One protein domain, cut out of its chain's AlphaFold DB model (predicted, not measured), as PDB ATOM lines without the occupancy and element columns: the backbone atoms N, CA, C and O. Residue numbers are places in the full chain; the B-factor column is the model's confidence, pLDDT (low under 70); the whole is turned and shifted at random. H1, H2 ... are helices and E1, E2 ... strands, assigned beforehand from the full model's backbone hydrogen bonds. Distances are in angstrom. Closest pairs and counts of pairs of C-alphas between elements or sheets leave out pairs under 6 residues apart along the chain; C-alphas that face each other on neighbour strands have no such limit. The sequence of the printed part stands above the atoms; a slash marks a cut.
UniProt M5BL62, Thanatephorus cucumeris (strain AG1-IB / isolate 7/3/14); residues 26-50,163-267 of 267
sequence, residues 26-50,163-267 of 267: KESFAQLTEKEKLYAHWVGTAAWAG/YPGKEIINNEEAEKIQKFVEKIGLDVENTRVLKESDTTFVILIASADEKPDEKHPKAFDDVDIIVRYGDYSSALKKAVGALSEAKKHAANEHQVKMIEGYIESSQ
ATOM      1  N   LYS A  26     199.924 194.110 141.014       97.75
ATOM      2  CA  LYS A  26     199.006 193.454 140.064       97.75
ATOM      3  C   LYS A  26     197.685 193.010 140.702       97.75
ATOM      4  O   LYS A  26     196.627 193.269 140.140       97.75
ATOM      5  N   GLU A  27     197.748 192.342 141.851       98.06
ATOM      6  CA  GLU A  27     196.563 191.781 142.515       98.06
ATOM      7  C   GLU A  27     195.645 192.871 143.072       98.06
ATOM      8  O   GLU A  27     194.434 192.805 142.871       98.06
ATOM      9  N   SER A  28     196.206 193.906 143.702       98.19
ATOM     10  CA  SER A  28     195.436 195.057 144.188       98.19
ATOM     11  C   SER A  28     194.836 195.860 143.032       98.19
ATOM     12  O   SER A  28     193.670 196.237 143.079       98.19
ATOM     13  N   PHE A  29     195.595 196.078 141.954       98.25
ATOM     14  CA  PHE A  29     195.111 196.809 140.780       98.25
ATOM     15  C   PHE A  29     193.992 196.059 140.040       98.25
ATOM     16  O   PHE A  29     193.083 196.681 139.491       98.25
ATOM     17  N   ALA A  30     194.017 194.722 140.041       98.44
ATOM     18  CA  ALA A  30     192.968 193.898 139.436       98.44
ATOM     19  C   ALA A  30     191.614 194.005 140.161       98.44
ATOM     20  O   ALA A  30     190.583 193.761 139.536       98.44
ATOM     21  N   GLN A  31     191.614 194.381 141.443       98.56
ATOM     22  CA  GLN A  31     190.399 194.558 142.248       98.56
ATOM     23  C   GLN A  31     189.688 195.891 141.980       98.56
ATOM     24  O   GLN A  31     188.529 196.044 142.357       98.56
ATOM     25  N   LEU A  32     190.359 196.845 141.327       98.69
ATOM     26  CA  LEU A  32     189.768 198.132 140.978       98.69
ATOM     27  C   LEU A  32     188.682 197.971 139.910       98.69
ATOM     28  O   LEU A  32     188.822 197.208 138.947       98.69
ATOM     29  N   THR A  33     187.629 198.767 140.032       98.75
ATOM     30  CA  THR A  33     186.666 198.983 138.952       98.75
ATOM     31  C   THR A  33     187.327 199.707 137.777       98.75
ATOM     32  O   THR A  33     188.340 200.391 137.928       98.75
ATOM     33  N   GLU A  34     186.726 199.631 136.588       98.62
ATOM     34  CA  GLU A  34     187.233 200.363 135.416       98.62
ATOM     35  C   GLU A  34     187.302 201.880 135.650       98.62
ATOM     36  O   GLU A  34     188.251 202.534 135.219       98.62
ATOM     37  N   LYS A  35     186.351 202.444 136.409       98.69
ATOM     38  CA  LYS A  35     186.369 203.864 136.786       98.69
ATOM     39  C   LYS A  35     187.587 204.201 137.655       98.69
ATOM     40  O   LYS A  35     188.267 205.186 137.385       98.69
ATOM     41  N   GLU A  36     187.892 203.382 138.658       98.81
ATOM     42  CA  GLU A  36     189.048 203.592 139.542       98.81
ATOM     43  C   GLU A  36     190.381 203.394 138.813       98.81
ATOM     44  O   GLU A  36     191.322 204.151 139.050       98.81
ATOM     45  N   LYS A  37     190.462 202.437 137.878       98.81
ATOM     46  CA  LYS A  37     191.646 202.261 137.019       98.81
ATOM     47  C   LYS A  37     191.893 203.485 136.144       98.81
ATOM     48  O   LYS A  37     193.033 203.931 136.049       98.81
ATOM     49  N   LEU A  38     190.844 204.040 135.530       98.88
ATOM     50  CA  LEU A  38     190.950 205.257 134.717       98.88
ATOM     51  C   LEU A  38     191.358 206.464 135.563       98.88
ATOM     52  O   LEU A  38     192.252 207.207 135.165       98.88
ATOM     53  N   TYR A  39     190.774 206.625 136.755       98.88
ATOM     54  CA  TYR A  39     191.205 207.653 137.704       98.88
ATOM     55  C   TYR A  39     192.699 207.513 138.042       98.88
ATOM     56  O   TYR A  39     193.463 208.462 137.874       98.88
ATOM     57  N   ALA A  40     193.142 206.316 138.442       98.62
ATOM     58  CA  ALA A  40     194.537 206.046 138.784       98.62
ATOM     59  C   ALA A  40     195.493 206.255 137.595       98.62
ATOM     60  O   ALA A  40     196.577 206.809 137.769       98.62
ATOM     61  N   HIS A  41     195.088 205.857 136.385       98.69
ATOM     62  CA  HIS A  41     195.855 206.069 135.157       98.69
ATOM     63  C   HIS A  41     196.102 207.557 134.890       98.69
ATOM     64  O   HIS A  41     197.242 207.963 134.655       98.69
ATOM     65  N   TRP A  42     195.050 208.374 134.947       98.81
ATOM     66  CA  TRP A  42     195.151 209.796 134.639       98.81
ATOM     67  C   TRP A  42     195.878 210.586 135.728       98.81
ATOM     68  O   TRP A  42     196.719 211.420 135.400       98.81
ATOM     69  N   VAL A  43     195.664 210.265 137.010       98.75
ATOM     70  CA  VAL A  43     196.469 210.834 138.108       98.75
ATOM     71  C   VAL A  43     197.943 210.445 137.959       98.75
ATOM     72  O   VAL A  43     198.817 211.302 138.064       98.75
ATOM     73  N   GLY A  44     198.239 209.179 137.647       98.56
ATOM     74  CA  GLY A  44     199.607 208.722 137.386       98.56
ATOM     75  C   GLY A  44     200.250 209.427 136.189       98.56
ATOM     76  O   GLY A  44     201.420 209.800 136.241       98.56
ATOM     77  N   THR A  45     199.477 209.669 135.130       98.69
ATOM     78  CA  THR A  45     199.929 210.404 133.941       98.69
ATOM     79  C   THR A  45     200.238 211.864 134.280       98.69
ATOM     80  O   THR A  45     201.271 212.377 133.852       98.69
ATOM     81  N   ALA A  46     199.402 212.513 135.098       98.62
ATOM     82  CA  ALA A  46     199.663 213.861 135.593       98.62
ATOM     83  C   ALA A  46     200.942 213.925 136.442       98.62
ATOM     84  O   ALA A  46     201.774 214.805 136.232       98.62
ATOM     85  N   ALA A  47     201.145 212.956 137.341       98.50
ATOM     86  CA  ALA A  47     202.348 212.882 138.167       98.50
ATOM     87  C   ALA A  47     203.624 212.731 137.316       98.50
ATOM     88  O   ALA A  47     204.589 213.471 137.502       98.50
ATOM     89  N   TRP A  48     203.621 211.833 136.324       98.38
ATOM     90  CA  TRP A  48     204.777 211.627 135.442       98.38
ATOM     91  C   TRP A  48     205.019 212.773 134.455       98.38
ATOM     92  O   TRP A  48     206.160 212.976 134.038       98.38
ATOM     93  N   ALA A  49     204.000 213.572 134.119       98.12
ATOM     94  CA  ALA A  49     204.211 214.815 133.375       98.12
ATOM     95  C   ALA A  49     205.152 215.776 134.131       98.12
ATOM     96  O   ALA A  49     205.966 216.458 133.503       98.12
ATOM     97  N   GLY A  50     205.114 215.749 135.469       98.12
ATOM     98  CA  GLY A  50     206.004 216.498 136.358       98.12
ATOM     99  C   GLY A  50     207.455 216.001 136.404       98.12
ATOM    100  O   GLY A  50     208.315 216.709 136.918       98.12
ATOM    101  N   TYR A 163     218.450 227.948 141.266       98.12
ATOM    102  CA  TYR A 163     219.116 229.193 140.916       98.12
ATOM    103  C   TYR A 163     219.682 229.084 139.497       98.12
ATOM    104  O   TYR A 163     220.891 228.887 139.353       98.12
ATOM    105  N   PRO A 164     218.845 229.107 138.442       97.62
ATOM    106  CA  PRO A 164     219.305 228.929 137.069       97.62
ATOM    107  C   PRO A 164     220.137 230.127 136.580       97.62
ATOM    108  O   PRO A 164     220.249 231.159 137.240       97.62
ATOM    109  N   GLY A 165     220.706 229.999 135.381       95.31
ATOM    110  CA  GLY A 165     221.467 231.066 134.728       95.31
ATOM    111  C   GLY A 165     222.961 231.057 135.051       95.31
ATOM    112  O   GLY A 165     223.463 230.234 135.814       95.31
ATOM    113  N   LYS A 166     223.707 231.956 134.408       93.94
ATOM    114  CA  LYS A 166     225.173 231.993 134.528       93.94
ATOM    115  C   LYS A 166     225.631 232.699 135.797       93.94
ATOM    116  O   LYS A 166     226.535 232.194 136.456       93.94
ATOM    117  N   GLU A 167     224.971 233.797 136.145       96.94
ATOM    118  CA  GLU A 167     225.290 234.577 137.334       96.94
ATOM    119  C   GLU A 167     224.992 233.789 138.610       96.94
ATOM    120  O   GLU A 167     224.027 233.020 138.687       96.94
ATOM    121  N   ILE A 168     225.855 233.963 139.609       96.62
ATOM    122  CA  ILE A 168     225.772 233.250 140.879       96.62
ATOM    123  C   ILE A 168     225.179 234.187 141.923       96.62
ATOM    124  O   ILE A 168     225.737 235.246 142.214       96.62
ATOM    125  N   ILE A 169     224.054 233.763 142.492       95.75
ATOM    126  CA  ILE A 169     223.460 234.401 143.660       95.75
ATOM    127  C   ILE A 169     224.252 234.047 144.925       95.75
ATOM    128  O   ILE A 169     224.671 232.899 145.112       95.75
ATOM    129  N   ASN A 170     224.450 235.027 145.801       95.44
ATOM    130  CA  ASN A 170     225.070 234.841 147.110       95.44
ATOM    131  C   ASN A 170     224.027 234.767 148.245       95.44
ATOM    132  O   ASN A 170     222.833 234.987 148.045       95.44
ATOM    133  N   ASN A 171     224.475 234.431 149.460       95.75
ATOM    134  CA  ASN A 171     223.577 234.259 150.608       95.75
ATOM    135  C   ASN A 171     222.839 235.555 150.996       95.75
ATOM    136  O   ASN A 171     221.662 235.498 151.333       95.75
ATOM    137  N   GLU A 172     223.505 236.711 150.930       96.06
ATOM    138  CA  GLU A 172     222.896 237.997 151.291       96.06
ATOM    139  C   GLU A 172     221.790 238.385 150.300       96.06
ATOM    140  O   GLU A 172     220.706 238.806 150.702       96.06
ATOM    141  N   GLU A 173     222.035 238.192 149.003       96.69
ATOM    142  CA  GLU A 173     221.039 238.400 147.946       96.69
ATOM    143  C   GLU A 173     219.829 237.478 148.143       96.69
ATOM    144  O   GLU A 173     218.690 237.945 148.115       96.69
ATOM    145  N   ALA A 174     220.061 236.189 148.415       95.50
ATOM    146  CA  ALA A 174     218.988 235.228 148.663       95.50
ATOM    147  C   ALA A 174     218.126 235.617 149.880       95.50
ATOM    148  O   ALA A 174     216.900 235.561 149.806       95.50
ATOM    149  N   GLU A 175     218.740 236.077 150.974       95.88
ATOM    150  CA  GLU A 175     218.016 236.555 152.160       95.88
ATOM    151  C   GLU A 175     217.183 237.815 151.885       95.88
ATOM    152  O   GLU A 175     216.073 237.956 152.409       95.88
ATOM    153  N   LYS A 176     217.696 238.749 151.074       97.06
ATOM    154  CA  LYS A 176     216.957 239.964 150.691       97.06
ATOM    155  C   LYS A 176     215.771 239.638 149.786       97.06
ATOM    156  O   LYS A 176     214.686 240.174 150.008       97.06
ATOM    157  N   ILE A 177     215.952 238.725 148.831       96.06
ATOM    158  CA  ILE A 177     214.872 238.245 147.958       96.06
ATOM    159  C   ILE A 177     213.792 237.540 148.783       96.06
ATOM    160  O   ILE A 177     212.620 237.868 148.630       96.06
ATOM    161  N   GLN A 178     214.169 236.663 149.718       95.06
ATOM    162  CA  GLN A 178     213.224 235.993 150.619       95.06
ATOM    163  C   GLN A 178     212.359 237.002 151.393       95.06
ATOM    164  O   GLN A 178     211.132 236.934 151.356       95.06
ATOM    165  N   LYS A 179     212.988 237.997 152.034       95.94
ATOM    166  CA  LYS A 179     212.271 239.055 152.774       95.94
ATOM    167  C   LYS A 179     211.340 239.866 151.877       95.94
ATOM    168  O   LYS A 179     210.275 240.300 152.318       95.94
ATOM    169  N   PHE A 180     211.747 240.119 150.635       95.88
ATOM    170  CA  PHE A 180     210.904 240.809 149.669       95.88
ATOM    171  C   PHE A 180     209.668 239.979 149.301       95.88
ATOM    172  O   PHE A 180     208.558 240.510 149.329       95.88
ATOM    173  N   VAL A 181     209.851 238.690 149.004       95.12
ATOM    174  CA  VAL A 181     208.776 237.756 148.639       95.12
ATOM    175  C   VAL A 181     207.738 237.642 149.758       95.12
ATOM    176  O   VAL A 181     206.545 237.834 149.518       95.12
ATOM    177  N   GLU A 182     208.196 237.484 151.002       93.88
ATOM    178  CA  GLU A 182     207.334 237.478 152.191       93.88
ATOM    179  C   GLU A 182     206.544 238.787 152.342       93.88
ATOM    180  O   GLU A 182     205.350 238.776 152.642       93.88
ATOM    181  N   LYS A 183     207.189 239.934 152.096       94.88
ATOM    182  CA  LYS A 183     206.557 241.257 152.206       94.88
ATOM    183  C   LYS A 183     205.412 241.451 151.210       94.88
ATOM    184  O   LYS A 183     204.453 242.147 151.541       94.88
ATOM    185  N   ILE A 184     205.515 240.886 150.007       94.88
ATOM    186  CA  ILE A 184     204.453 240.974 148.992       94.88
ATOM    187  C   ILE A 184     203.416 239.847 149.115       94.88
ATOM    188  O   ILE A 184     202.458 239.829 148.349       94.88
ATOM    189  N   GLY A 185     203.573 238.944 150.089       94.62
ATOM    190  CA  GLY A 185     202.658 237.823 150.313       94.62
ATOM    191  C   GLY A 185     202.733 236.747 149.231       94.62
ATOM    192  O   GLY A 185     201.745 236.054 149.001       94.62
ATOM    193  N   LEU A 186     203.874 236.637 148.549       94.12
ATOM    194  CA  LEU A 186     204.125 235.612 147.545       94.12
ATOM    195  C   LEU A 186     204.726 234.375 148.233       94.12
ATOM    196  O   LEU A 186     205.590 234.502 149.098       94.12
ATOM    197  N   ASP A 187     204.252 233.185 147.868       92.00
ATOM    198  CA  ASP A 187     204.800 231.924 148.373       92.00
ATOM    199  C   ASP A 187     206.076 231.546 147.605       92.00
ATOM    200  O   ASP A 187     206.198 231.820 146.412       92.00
ATOM    201  N   VAL A 188     207.034 230.921 148.288       94.25
ATOM    202  CA  VAL A 188     208.317 230.497 147.711       94.25
ATOM    203  C   VAL A 188     208.300 229.053 147.220       94.25
ATOM    204  O   VAL A 188     209.171 228.685 146.429       94.25
ATOM    205  N   GLU A 189     207.331 228.239 147.655       95.25
ATOM    206  CA  GLU A 189     207.300 226.787 147.417       95.25
ATOM    207  C   GLU A 189     207.357 226.392 145.932       95.25
ATOM    208  O   GLU A 189     207.945 225.367 145.582       95.25
ATOM    209  N   ASN A 190     206.789 227.209 145.042       97.31
ATOM    210  CA  ASN A 190     206.741 226.964 143.600       97.31
ATOM    211  C   ASN A 190     207.635 227.925 142.796       97.31
ATOM    212  O   ASN A 190     207.335 228.213 141.632       97.31
ATOM    213  N   THR A 191     208.719 228.422 143.403       98.06
ATOM    214  CA  THR A 191     209.568 229.457 142.797       98.06
ATOM    215  C   THR A 191     211.000 229.013 142.499       98.06
ATOM    216  O   THR A 191     211.568 228.126 143.141       98.06
ATOM    217  N   ARG A 192     211.610 229.678 141.515       98.50
ATOM    218  CA  ARG A 192     213.060 229.703 141.273       98.50
ATOM    219  C   ARG A 192     213.562 231.138 141.189       98.50
ATOM    220  O   ARG A 192     212.782 232.056 140.950       98.50
ATOM    221  N   VAL A 193     214.872 231.336 141.332       98.50
ATOM    222  CA  VAL A 193     215.482 232.675 141.288       98.50
ATOM    223  C   VAL A 193     216.602 232.733 140.258       98.50
ATOM    224  O   VAL A 193     217.656 232.125 140.426       98.50
ATOM    225  N   LEU A 194     216.396 233.514 139.203       98.44
ATOM    226  CA  LEU A 194     217.406 233.834 138.202       98.44
ATOM    227  C   LEU A 194     218.047 235.184 138.539       98.44
ATOM    228  O   LEU A 194     217.364 236.205 138.596       98.44
ATOM    229  N   LYS A 195     219.369 235.203 138.704       98.25
ATOM    230  CA  LYS A 195     220.141 236.449 138.716       98.25
ATOM    231  C   LYS A 195     220.425 236.852 137.265       98.25
ATOM    232  O   LYS A 195     221.154 236.149 136.568       98.25
ATOM    233  N   GLU A 196     219.810 237.936 136.791       96.81
ATOM    234  CA  GLU A 196     220.091 238.489 135.454       96.81
ATOM    235  C   GLU A 196     221.306 239.424 135.494       96.81
ATOM    236  O   GLU A 196     222.116 239.427 134.568       96.81
ATOM    237  N   SER A 197     221.449 240.196 136.574       96.69
ATOM    238  CA  SER A 197     222.592 241.073 136.847       96.69
ATOM    239  C   SER A 197     222.700 241.363 138.349       96.69
ATOM    240  O   SER A 197     221.853 240.938 139.134       96.69
ATOM    241  N   ASP A 198     223.710 242.128 138.771       94.94
ATOM    242  CA  ASP A 198     223.826 242.594 140.163       94.94
ATOM    243  C   ASP A 198     222.682 243.532 140.592       94.94
ATOM    244  O   ASP A 198     222.470 243.746 141.782       94.94
ATOM    245  N   THR A 199     221.925 244.081 139.637       96.44
ATOM    246  CA  THR A 199     220.821 245.017 139.892       96.44
ATOM    247  C   THR A 199     219.459 244.465 139.478       96.44
ATOM    248  O   THR A 199     218.467 245.186 139.553       96.44
ATOM    249  N   THR A 200     219.379 243.224 138.990       97.94
ATOM    250  CA  THR A 200     218.127 242.654 138.474       97.94
ATOM    251  C   THR A 200     218.037 241.159 138.749       97.94
ATOM    252  O   THR A 200     218.866 240.369 138.289       97.94
ATOM    253  N   PHE A 201     216.974 240.771 139.452       98.50
ATOM    254  CA  PHE A 201     216.624 239.378 139.717       98.50
ATOM    255  C   PHE A 201     215.237 239.061 139.170       98.50
ATOM    256  O   PHE A 201     214.336 239.899 139.190       98.50
ATOM    257  N   VAL A 202     215.060 237.821 138.729       98.50
ATOM    258  CA  VAL A 202     213.770 237.292 138.294       98.50
ATOM    259  C   VAL A 202     213.359 236.162 139.219       98.50
ATOM    260  O   VAL A 202     214.079 235.174 139.366       98.50
ATOM    261  N   ILE A 203     212.180 236.297 139.812       98.44
ATOM    262  CA  ILE A 203     211.491 235.228 140.518       98.44
ATOM    263  C   ILE A 203     210.602 234.532 139.497       98.44
ATOM    264  O   ILE A 203     209.658 235.116 138.966       98.44
ATOM    265  N   LEU A 204     210.944 233.291 139.189       98.62
ATOM    266  CA  LEU A 204     210.221 232.443 138.256       98.62
ATOM    267  C   LEU A 204     209.144 231.687 139.036       98.62
ATOM    268  O   LEU A 204     209.476 230.965 139.972       98.62
ATOM    269  N   ILE A 205     207.879 231.852 138.658       98.44
ATOM    270  CA  ILE A 205     206.734 231.150 139.242       98.44
ATOM    271  C   ILE A 205     206.362 229.983 138.337       98.44
ATOM    272  O   ILE A 205     206.102 230.172 137.142       98.44
ATOM    273  N   ALA A 206     206.309 228.783 138.913       98.56
ATOM    274  CA  ALA A 206     205.829 227.602 138.216       98.56
ATOM    275  C   ALA A 206     204.333 227.740 137.909       98.56
ATOM    276  O   ALA A 206     203.509 227.762 138.824       98.56
ATOM    277  N   SER A 207     203.987 227.822 136.624       98.50
ATOM    278  CA  SER A 207     202.599 227.902 136.170       98.50
ATOM    279  C   SER A 207     202.441 227.428 134.723       98.50
ATOM    280  O   SER A 207     203.339 227.559 133.887       98.50
ATOM    281  N   ALA A 208     201.290 226.835 134.413       98.31
ATOM    282  CA  ALA A 208     200.926 226.409 133.069       98.31
ATOM    283  C   ALA A 208     200.668 227.623 132.177       98.31
ATOM    284  O   ALA A 208     201.088 227.616 131.014       98.31
ATOM    285  N   ASP A 209     200.021 228.657 132.710       97.50
ATOM    286  CA  ASP A 209     199.707 229.862 131.965       97.50
ATOM    287  C   ASP A 209     200.774 230.937 132.195       97.50
ATOM    288  O   ASP A 209     201.350 231.088 133.275       97.50
ATOM    289  N   GLU A 210     201.069 231.676 131.131       95.75
ATOM    290  CA  GLU A 210     201.978 232.817 131.171       95.75
ATOM    291  C   GLU A 210     201.178 234.083 131.483       95.75
ATOM    292  O   GLU A 210     200.054 234.269 131.008       95.75
ATOM    293  N   LYS A 211     201.776 234.981 132.264       95.44
ATOM    294  CA  LYS A 211     201.218 236.294 132.605       95.44
ATOM    295  C   LYS A 211     202.264 237.370 132.302       95.44
ATOM    296  O   LYS A 211     203.454 237.052 132.273       95.44
ATOM    297  N   PRO A 212     201.856 238.628 132.060       97.75
ATOM    298  CA  PRO A 212     202.807 239.725 131.930       97.75
ATOM    299  C   PRO A 212     203.711 239.830 133.165       97.75
ATOM    300  O   PRO A 212     203.224 239.697 134.284       97.75
ATOM    301  N   ASP A 213     204.999 240.104 132.948       98.06
ATOM    302  CA  ASP A 213     205.980 240.312 134.019       98.06
ATOM    303  C   ASP A 213     205.508 241.396 135.009       98.06
ATOM    304  O   ASP A 213     205.217 242.533 134.613       98.06
ATOM    305  N   GLU A 214     205.513 241.077 136.304       97.56
ATOM    306  CA  GLU A 214     205.285 242.055 137.369       97.56
ATOM    307  C   GLU A 214     206.628 242.666 137.778       97.56
ATOM    308  O   GLU A 214     207.560 241.964 138.171       97.56
ATOM    309  N   LYS A 215     206.759 243.990 137.649       97.62
ATOM    310  CA  LYS A 215     208.019 244.700 137.900       97.62
ATOM    311  C   LYS A 215     207.973 245.434 139.230       97.62
ATOM    312  O   LYS A 215     207.113 246.288 139.443       97.62
ATOM    313  N   HIS A 216     208.967 245.175 140.065       97.62
ATOM    314  CA  HIS A 216     209.159 245.805 141.364       97.62
ATOM    315  C   HIS A 216     210.486 246.569 141.362       97.62
ATOM    316  O   HIS A 216     211.520 246.013 141.745       97.62
ATOM    317  N   PRO A 217     210.484 247.829 140.890       96.88
ATOM    318  CA  PRO A 217     211.695 248.629 140.854       96.88
ATOM    319  C   PRO A 217     212.153 248.987 142.269       96.88
ATOM    320  O   PRO A 217     211.319 249.316 143.119       96.88
ATOM    321  N   LYS A 218     213.468 248.969 142.510       94.38
ATOM    322  CA  LYS A 218     214.074 249.247 143.826       94.38
ATOM    323  C   LYS A 218     213.438 248.427 144.957       94.38
ATOM    324  O   LYS A 218     213.128 248.952 146.030       94.38
ATOM    325  N   ALA A 219     213.221 247.140 144.703       94.75
ATOM    326  CA  ALA A 219     212.670 246.189 145.660       94.75
ATOM    327  C   ALA A 219     213.494 246.132 146.960       94.75
ATOM    328  O   ALA A 219     212.920 246.078 148.052       94.75
ATOM    329  N   PHE A 220     214.824 246.202 146.839       93.06
ATOM    330  CA  PHE A 220     215.781 246.381 147.933       93.06
ATOM    331  C   PHE A 220     217.067 247.027 147.394       93.06
ATOM    332  O   PHE A 220     217.459 246.701 146.290       93.06
ATOM    333  N   ASP A 221     217.721 247.928 148.133       88.31
ATOM    334  CA  ASP A 221     219.063 248.470 147.815       88.31
ATOM    335  C   ASP A 221     219.321 248.844 146.329       88.31
ATOM    336  O   ASP A 221     220.366 248.519 145.776       88.31
ATOM    337  N   ASP A 222     218.358 249.505 145.671       92.75
ATOM    338  CA  ASP A 222     218.381 249.849 144.230       92.75
ATOM    339  C   ASP A 222     218.388 248.657 143.241       92.75
ATOM    340  O   ASP A 222     218.616 248.835 142.046       92.75
ATOM    341  N   VAL A 223     218.068 247.456 143.719       96.88
ATOM    342  CA  VAL A 223     217.850 246.239 142.929       96.88
ATOM    343  C   VAL A 223     216.393 246.131 142.492       96.88
ATOM    344  O   VAL A 223     215.468 246.305 143.291       96.88
ATOM    345  N   ASP A 224     216.190 245.771 141.231       98.06
ATOM    346  CA  ASP A 224     214.881 245.485 140.658       98.06
ATOM    347  C   ASP A 224     214.559 243.986 140.755       98.06
ATOM    348  O   ASP A 224     215.405 243.129 140.484       98.06
ATOM    349  N   ILE A 225     213.310 243.665 141.102       98.38
ATOM    350  CA  ILE A 225     212.776 242.299 141.034       98.38
ATOM    351  C   ILE A 225     211.699 242.223 139.956       98.38
ATOM    352  O   ILE A 225     210.811 243.073 139.880       98.38
ATOM    353  N   ILE A 226     211.758 241.167 139.150       98.44
ATOM    354  CA  ILE A 226     210.725 240.798 138.185       98.44
ATOM    355  C   ILE A 226     210.084 239.489 138.644       98.44
ATOM    356  O   ILE A 226     210.789 238.504 138.834       98.44
ATOM    357  N   VAL A 227     208.763 239.449 138.795       98.31
ATOM    358  CA  VAL A 227     208.025 238.192 138.980       98.31
ATOM    359  C   VAL A 227     207.521 237.736 137.616       98.31
ATOM    360  O   VAL A 227     206.813 238.475 136.928       98.31
ATOM    361  N   ARG A 228     207.915 236.527 137.209       98.44
ATOM    362  CA  ARG A 228     207.631 235.960 135.890       98.44
ATOM    363  C   ARG A 228     206.943 234.611 136.025       98.44
ATOM    364  O   ARG A 228     207.506 233.678 136.586       98.44
ATOM    365  N   TYR A 229     205.749 234.512 135.462       98.44
ATOM    366  CA  TYR A 229     204.975 233.274 135.386       98.44
ATOM    367  C   TYR A 229     205.375 232.445 134.164       98.44
ATOM    368  O   TYR A 229     206.018 232.943 133.239       98.44
ATOM    369  N   GLY A 230     204.951 231.186 134.142       98.31
ATOM    370  CA  GLY A 230     205.168 230.268 133.030       98.31
ATOM    371  C   GLY A 230     206.378 229.358 133.209       98.31
ATOM    372  O   GLY A 230     206.734 228.640 132.266       98.31
ATOM    373  N   ASP A 231     207.014 229.348 134.386       98.50
ATOM    374  CA  ASP A 231     208.082 228.387 134.637       98.50
ATOM    375  C   ASP A 231     207.511 226.966 134.555       98.50
ATOM    376  O   ASP A 231     206.421 226.672 135.052       98.50
ATOM    377  N   TYR A 232     208.212 226.088 133.842       98.38
ATOM    378  CA  TYR A 232     207.758 224.726 133.534       98.38
ATOM    379  C   TYR A 232     206.410 224.596 132.796       98.38
ATOM    380  O   TYR A 232     205.826 223.504 132.774       98.38
ATOM    381  N   SER A 233     205.928 225.652 132.130       98.38
ATOM    382  CA  SER A 233     204.596 225.707 131.503       98.38
ATOM    383  C   SER A 233     204.242 224.475 130.656       98.38
ATOM    384  O   SER A 233     203.151 223.917 130.770       98.38
ATOM    385  N   SER A 234     205.177 223.974 129.841       97.94
ATOM    386  CA  SER A 234     204.953 222.792 128.991       97.94
ATOM    387  C   SER A 234     204.634 221.517 129.787       97.94
ATOM    388  O   SER A 234     203.783 220.721 129.379       97.94
ATOM    389  N   ALA A 235     205.300 221.307 130.925       98.19
ATOM    390  CA  ALA A 235     205.061 220.153 131.789       98.19
ATOM    391  C   ALA A 235     203.746 220.307 132.566       98.19
ATOM    392  O   ALA A 235     202.944 219.371 132.601       98.19
ATOM    393  N   LEU A 236     203.482 221.501 133.102       98.69
ATOM    394  CA  LEU A 236     202.259 221.790 133.854       98.69
ATOM    395  C   LEU A 236     201.007 221.728 132.974       98.69
ATOM    396  O   LEU A 236     200.017 221.128 133.379       98.69
ATOM    397  N   LYS A 237     201.065 222.197 131.720       98.75
ATOM    398  CA  LYS A 237     199.974 222.023 130.739       98.75
ATOM    399  C   LYS A 237     199.610 220.549 130.528       98.75
ATOM    400  O   LYS A 237     198.431 220.204 130.457       98.75
ATOM    401  N   LYS A 238     200.607 219.658 130.462       98.69
ATOM    402  CA  LYS A 238     200.374 218.205 130.355       98.69
ATOM    403  C   LYS A 238     199.759 217.638 131.633       98.69
ATOM    404  O   LYS A 238     198.835 216.831 131.541       98.69
ATOM    405  N   ALA A 239     200.240 218.069 132.801       98.62
ATOM    406  CA  ALA A 239     199.688 217.658 134.088       98.62
ATOM    407  C   ALA A 239     198.220 218.095 134.234       98.62
ATOM    408  O   ALA A 239     197.368 217.259 134.523       98.62
ATOM    409  N   VAL A 240     197.903 219.356 133.928       98.69
ATOM    410  CA  VAL A 240     196.538 219.911 133.930       98.69
ATOM    411  C   VAL A 240     195.618 219.161 132.966       98.69
ATOM    412  O   VAL A 240     194.491 218.818 133.330       98.69
ATOM    413  N   GLY A 241     196.092 218.845 131.756       98.69
ATOM    414  CA  GLY A 241     195.334 218.038 130.797       98.69
ATOM    415  C   GLY A 241     194.986 216.650 131.345       98.69
ATOM    416  O   GLY A 241     193.831 216.231 131.290       98.69
ATOM    417  N   ALA A 242     195.956 215.962 131.949       98.81
ATOM    418  CA  ALA A 242     195.735 214.651 132.559       98.81
ATOM    419  C   ALA A 242     194.839 214.719 133.812       98.81
ATOM    420  O   ALA A 242     193.956 213.879 133.978       98.81
ATOM    421  N   LEU A 243     194.991 215.739 134.662       98.88
ATOM    422  CA  LEU A 243     194.108 215.977 135.811       98.88
ATOM    423  C   LEU A 243     192.662 216.242 135.373       98.88
ATOM    424  O   LEU A 243     191.723 215.748 135.998       98.88
ATOM    425  N   SER A 244     192.470 216.954 134.261       98.75
ATOM    426  CA  SER A 244     191.143 217.196 133.687       98.75
ATOM    427  C   SER A 244     190.458 215.897 133.253       98.75
ATOM    428  O   SER A 244     189.256 215.733 133.475       98.75
ATOM    429  N   GLU A 245     191.210 214.944 132.695       98.88
ATOM    430  CA  GLU A 245     190.701 213.597 132.412       98.88
ATOM    431  C   GLU A 245     190.443 212.798 133.699       98.88
ATOM    432  O   GLU A 245     189.377 212.197 133.838       98.88
ATOM    433  N   ALA A 246     191.344 212.857 134.689       98.81
ATOM    434  CA  ALA A 246     191.165 212.190 135.984       98.81
ATOM    435  C   ALA A 246     189.866 212.620 136.682       98.81
ATOM    436  O   ALA A 246     189.142 211.777 137.222       98.81
ATOM    437  N   LYS A 247     189.524 213.913 136.614       98.69
ATOM    438  CA  LYS A 247     188.313 214.482 137.224       98.69
ATOM    439  C   LYS A 247     187.033 213.771 136.779       98.69
ATOM    440  O   LYS A 247     186.149 213.533 137.602       98.69
ATOM    441  N   LYS A 248     186.945 213.359 135.506       98.69
ATOM    442  CA  LYS A 248     185.783 212.638 134.941       98.69
ATOM    443  C   LYS A 248     185.539 211.282 135.615       98.69
ATOM    444  O   LYS A 248     184.441 210.734 135.538       98.69
ATOM    445  N   HIS A 249     186.556 210.748 136.286       98.75
ATOM    446  CA  HIS A 249     186.546 209.440 136.930       98.75
ATOM    447  C   HIS A 249     186.601 209.514 138.464       98.75
ATOM    448  O   HIS A 249     186.685 208.473 139.111       98.75
ATOM    449  N   ALA A 250     186.493 210.706 139.061       98.44
ATOM    450  CA  ALA A 250     186.501 210.890 140.510       98.44
ATOM    451  C   ALA A 250     185.378 210.099 141.214       98.44
ATOM    452  O   ALA A 250     184.248 209.981 140.721       98.44
ATOM    453  N   ALA A 251     185.683 209.539 142.384       98.50
ATOM    454  CA  ALA A 251     184.771 208.697 143.155       98.50
ATOM    455  C   ALA A 251     183.714 209.501 143.929       98.50
ATOM    456  O   ALA A 251     182.642 208.980 144.225       98.50
ATOM    457  N   ASN A 252     184.013 210.758 144.266       98.62
ATOM    458  CA  ASN A 252     183.146 211.628 145.054       98.62
ATOM    459  C   ASN A 252     183.480 213.111 144.833       98.62
ATOM    460  O   ASN A 252     184.502 213.457 144.240       98.62
ATOM    461  N   GLU A 253     182.622 213.976 145.370       98.62
ATOM    462  CA  GLU A 253     182.722 215.432 145.242       98.62
ATOM    463  C   GLU A 253     184.019 216.013 145.826       98.62
ATOM    464  O   GLU A 253     184.540 217.004 145.322       98.62
ATOM    465  N   HIS A 254     184.586 215.395 146.867       98.75
ATOM    466  CA  HIS A 254     185.849 215.866 147.441       98.75
ATOM    467  C   HIS A 254     187.015 215.671 146.473       98.75
ATOM    468  O   HIS A 254     187.820 216.581 146.311       98.75
ATOM    469  N   GLN A 255     187.087 214.523 145.790       98.69
ATOM    470  CA  GLN A 255     188.107 214.288 144.765       98.69
ATOM    471  C   GLN A 255     187.943 215.228 143.568       98.69
ATOM    472  O   GLN A 255     188.944 215.712 143.048       98.69
ATOM    473  N   VAL A 256     186.701 215.520 143.160       98.81
ATOM    474  CA  VAL A 256     186.422 216.506 142.102       98.81
ATOM    475  C   VAL A 256     186.993 217.868 142.489       98.81
ATOM    476  O   VAL A 256     187.841 218.391 141.771       98.81
ATOM    477  N   LYS A 257     186.605 218.391 143.658       98.81
ATOM    478  CA  LYS A 257     187.052 219.706 144.145       98.81
ATOM    479  C   LYS A 257     188.557 219.779 144.376       98.81
ATOM    480  O   LYS A 257     189.175 220.793 144.079       98.81
ATOM    481  N   MET A 258     189.155 218.705 144.890       98.81
ATOM    482  CA  MET A 258     190.604 218.613 145.065       98.81
ATOM    483  C   MET A 258     191.327 218.736 143.719       98.81
ATOM    484  O   MET A 258     192.267 219.513 143.601       98.81
ATOM    485  N   ILE A 259     190.874 218.007 142.694       98.81
ATOM    486  CA  ILE A 259     191.466 218.081 141.354       98.81
ATOM    487  C   ILE A 259     191.262 219.466 140.734       98.81
ATOM    488  O   ILE A 259     192.172 219.969 140.083       98.81
ATOM    489  N   GLU A 260     190.105 220.095 140.940       98.75
ATOM    490  CA  GLU A 260     189.865 221.472 140.492       98.75
ATOM    491  C   GLU A 260     190.847 222.452 141.130       98.75
ATOM    492  O   GLU A 260     191.466 223.222 140.403       98.75
ATOM    493  N   GLY A 261     191.081 222.345 142.440       98.81
ATOM    494  CA  GLY A 261     192.087 223.152 143.129       98.81
ATOM    495  C   GLY A 261     193.515 222.890 142.638       98.81
ATOM    496  O   GLY A 261     194.294 223.825 142.493       98.81
ATOM    497  N   TYR A 262     193.873 221.638 142.325       98.69
ATOM    498  CA  TYR A 262     195.189 221.324 141.750       98.69
ATOM    499  C   TYR A 262     195.371 221.893 140.345       98.69
ATOM    500  O   TYR A 262     196.461 222.360 140.017       98.69
ATOM    501  N   ILE A 263     194.322 221.857 139.521       98.75
ATOM    502  CA  ILE A 263     194.329 222.480 138.196       98.75
ATOM    503  C   ILE A 263     194.495 223.992 138.347       98.75
ATOM    504  O   ILE A 263     195.420 224.536 137.761       98.75
ATOM    505  N   GLU A 264     193.677 224.635 139.182       98.44
ATOM    506  CA  GLU A 264     193.737 226.080 139.433       98.44
ATOM    507  C   GLU A 264     195.112 226.516 139.951       98.44
ATOM    508  O   GLU A 264     195.700 227.445 139.415       98.44
ATOM    509  N   SER A 265     195.680 225.800 140.924       97.88
ATOM    510  CA  SER A 265     197.019 226.089 141.453       97.88
ATOM    511  C   SER A 265     198.139 225.892 140.427       97.88
ATOM    512  O   SER A 265     199.219 226.451 140.604       97.88
ATOM    513  N   SER A 266     197.923 225.058 139.407       96.62
ATOM    514  CA  SER A 266     198.917 224.788 138.365       96.62
ATOM    515  C   SER A 266     198.843 225.780 137.206       96.62
ATOM    516  O   SER A 266     199.730 225.731 136.355       96.62
ATOM    517  N   GLN A 267     197.801 226.616 137.119       94.56
ATOM    518  CA  GLN A 267     197.548 227.554 136.019       94.56
ATOM    519  C   GLN A 267     198.023 228.972 136.328       94.56
ATOM    520  O   GLN A 267     198.787 229.486 135.484       94.56
TER     521      GLN A 267
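What this domain is: This is residues 26 to 50 and 163 to 267 of the 267 residues of a protein of Thanatephorus cucumeris (strain AG1-IB / isolate 7/3/14) (UniProt M5BL62). Two lobes stand end to end in a rod: in one, helices H2 and H5 pack side by side on H4, with short H1 at the far end; in the other, H3 crosses one face of a strongly twisted four-stranded sheet. The printed part has 130 residues, with five named helices and four named strands in the order H1 H2 H3 E1 E2 E3 E4 H4 H5. The sheet, E1 E2 E4 E3, is mixed; the class is mixed, helices and strands. The whole is loose, with a radius of gyration of the C-alphas of 19.3 A and spans of 61 by 27 by 22 A.

Where its parts are: H1, residues 26 to 30, begins at C-alpha 26 (199.006, 193.454, 140.064). H2, residues 34 to 49, is 22.4 A long, and H3, residues 171 to 183, 18.5 A. The strands are E1, residues 191 to 197, E2, 200 to 206, E3, 214 to 220, and E4, 223 to 231, 22.0 A long. H4, residues 233 to 247, is 20.6 A long; H5, residues 253 to 266, 19.9 A, ends at C-alpha 266 (198.917, 224.788, 138.365).

How they stand to each other: H1 is close to H2 but not clearly touching, the C-alphas of Phe 29 and Lys 37 being closest at 7.5 A. H2 touches H4, closest at C-alphas 46 and 239, 4.1 A, with a shallow tilt of 10 degrees, opposite ways. H4 and H5, a helical hairpin, touch, closest at C-alphas 240 and 263, 5.4 A. H3 and the sheet make two layers, a helix on one face of a sheet, at a height of 8.9 A. E1 and E2 are an antiparallel hairpin, N 194 to O 202 2.9 A; E2 and E4 are parallel, N 203 to O 226 2.8 A; E3 and E4 are an antiparallel hairpin, N 216 to O 225 2.8 A. Every O i to N i+4 pair is within hydrogen-bond range in H1, H2, H3 and H5, and 10 of 11 in H4.

The domain as a whole: The C-alphas farthest apart, of Glu 27 and Asp 222, are 62.1 A apart. Residues 51 to 162 are cut out; C-alphas 50 and 163 are 18.8 A apart. Of the links printed whole, none is long. No printed residue is under 70 in pLDDT.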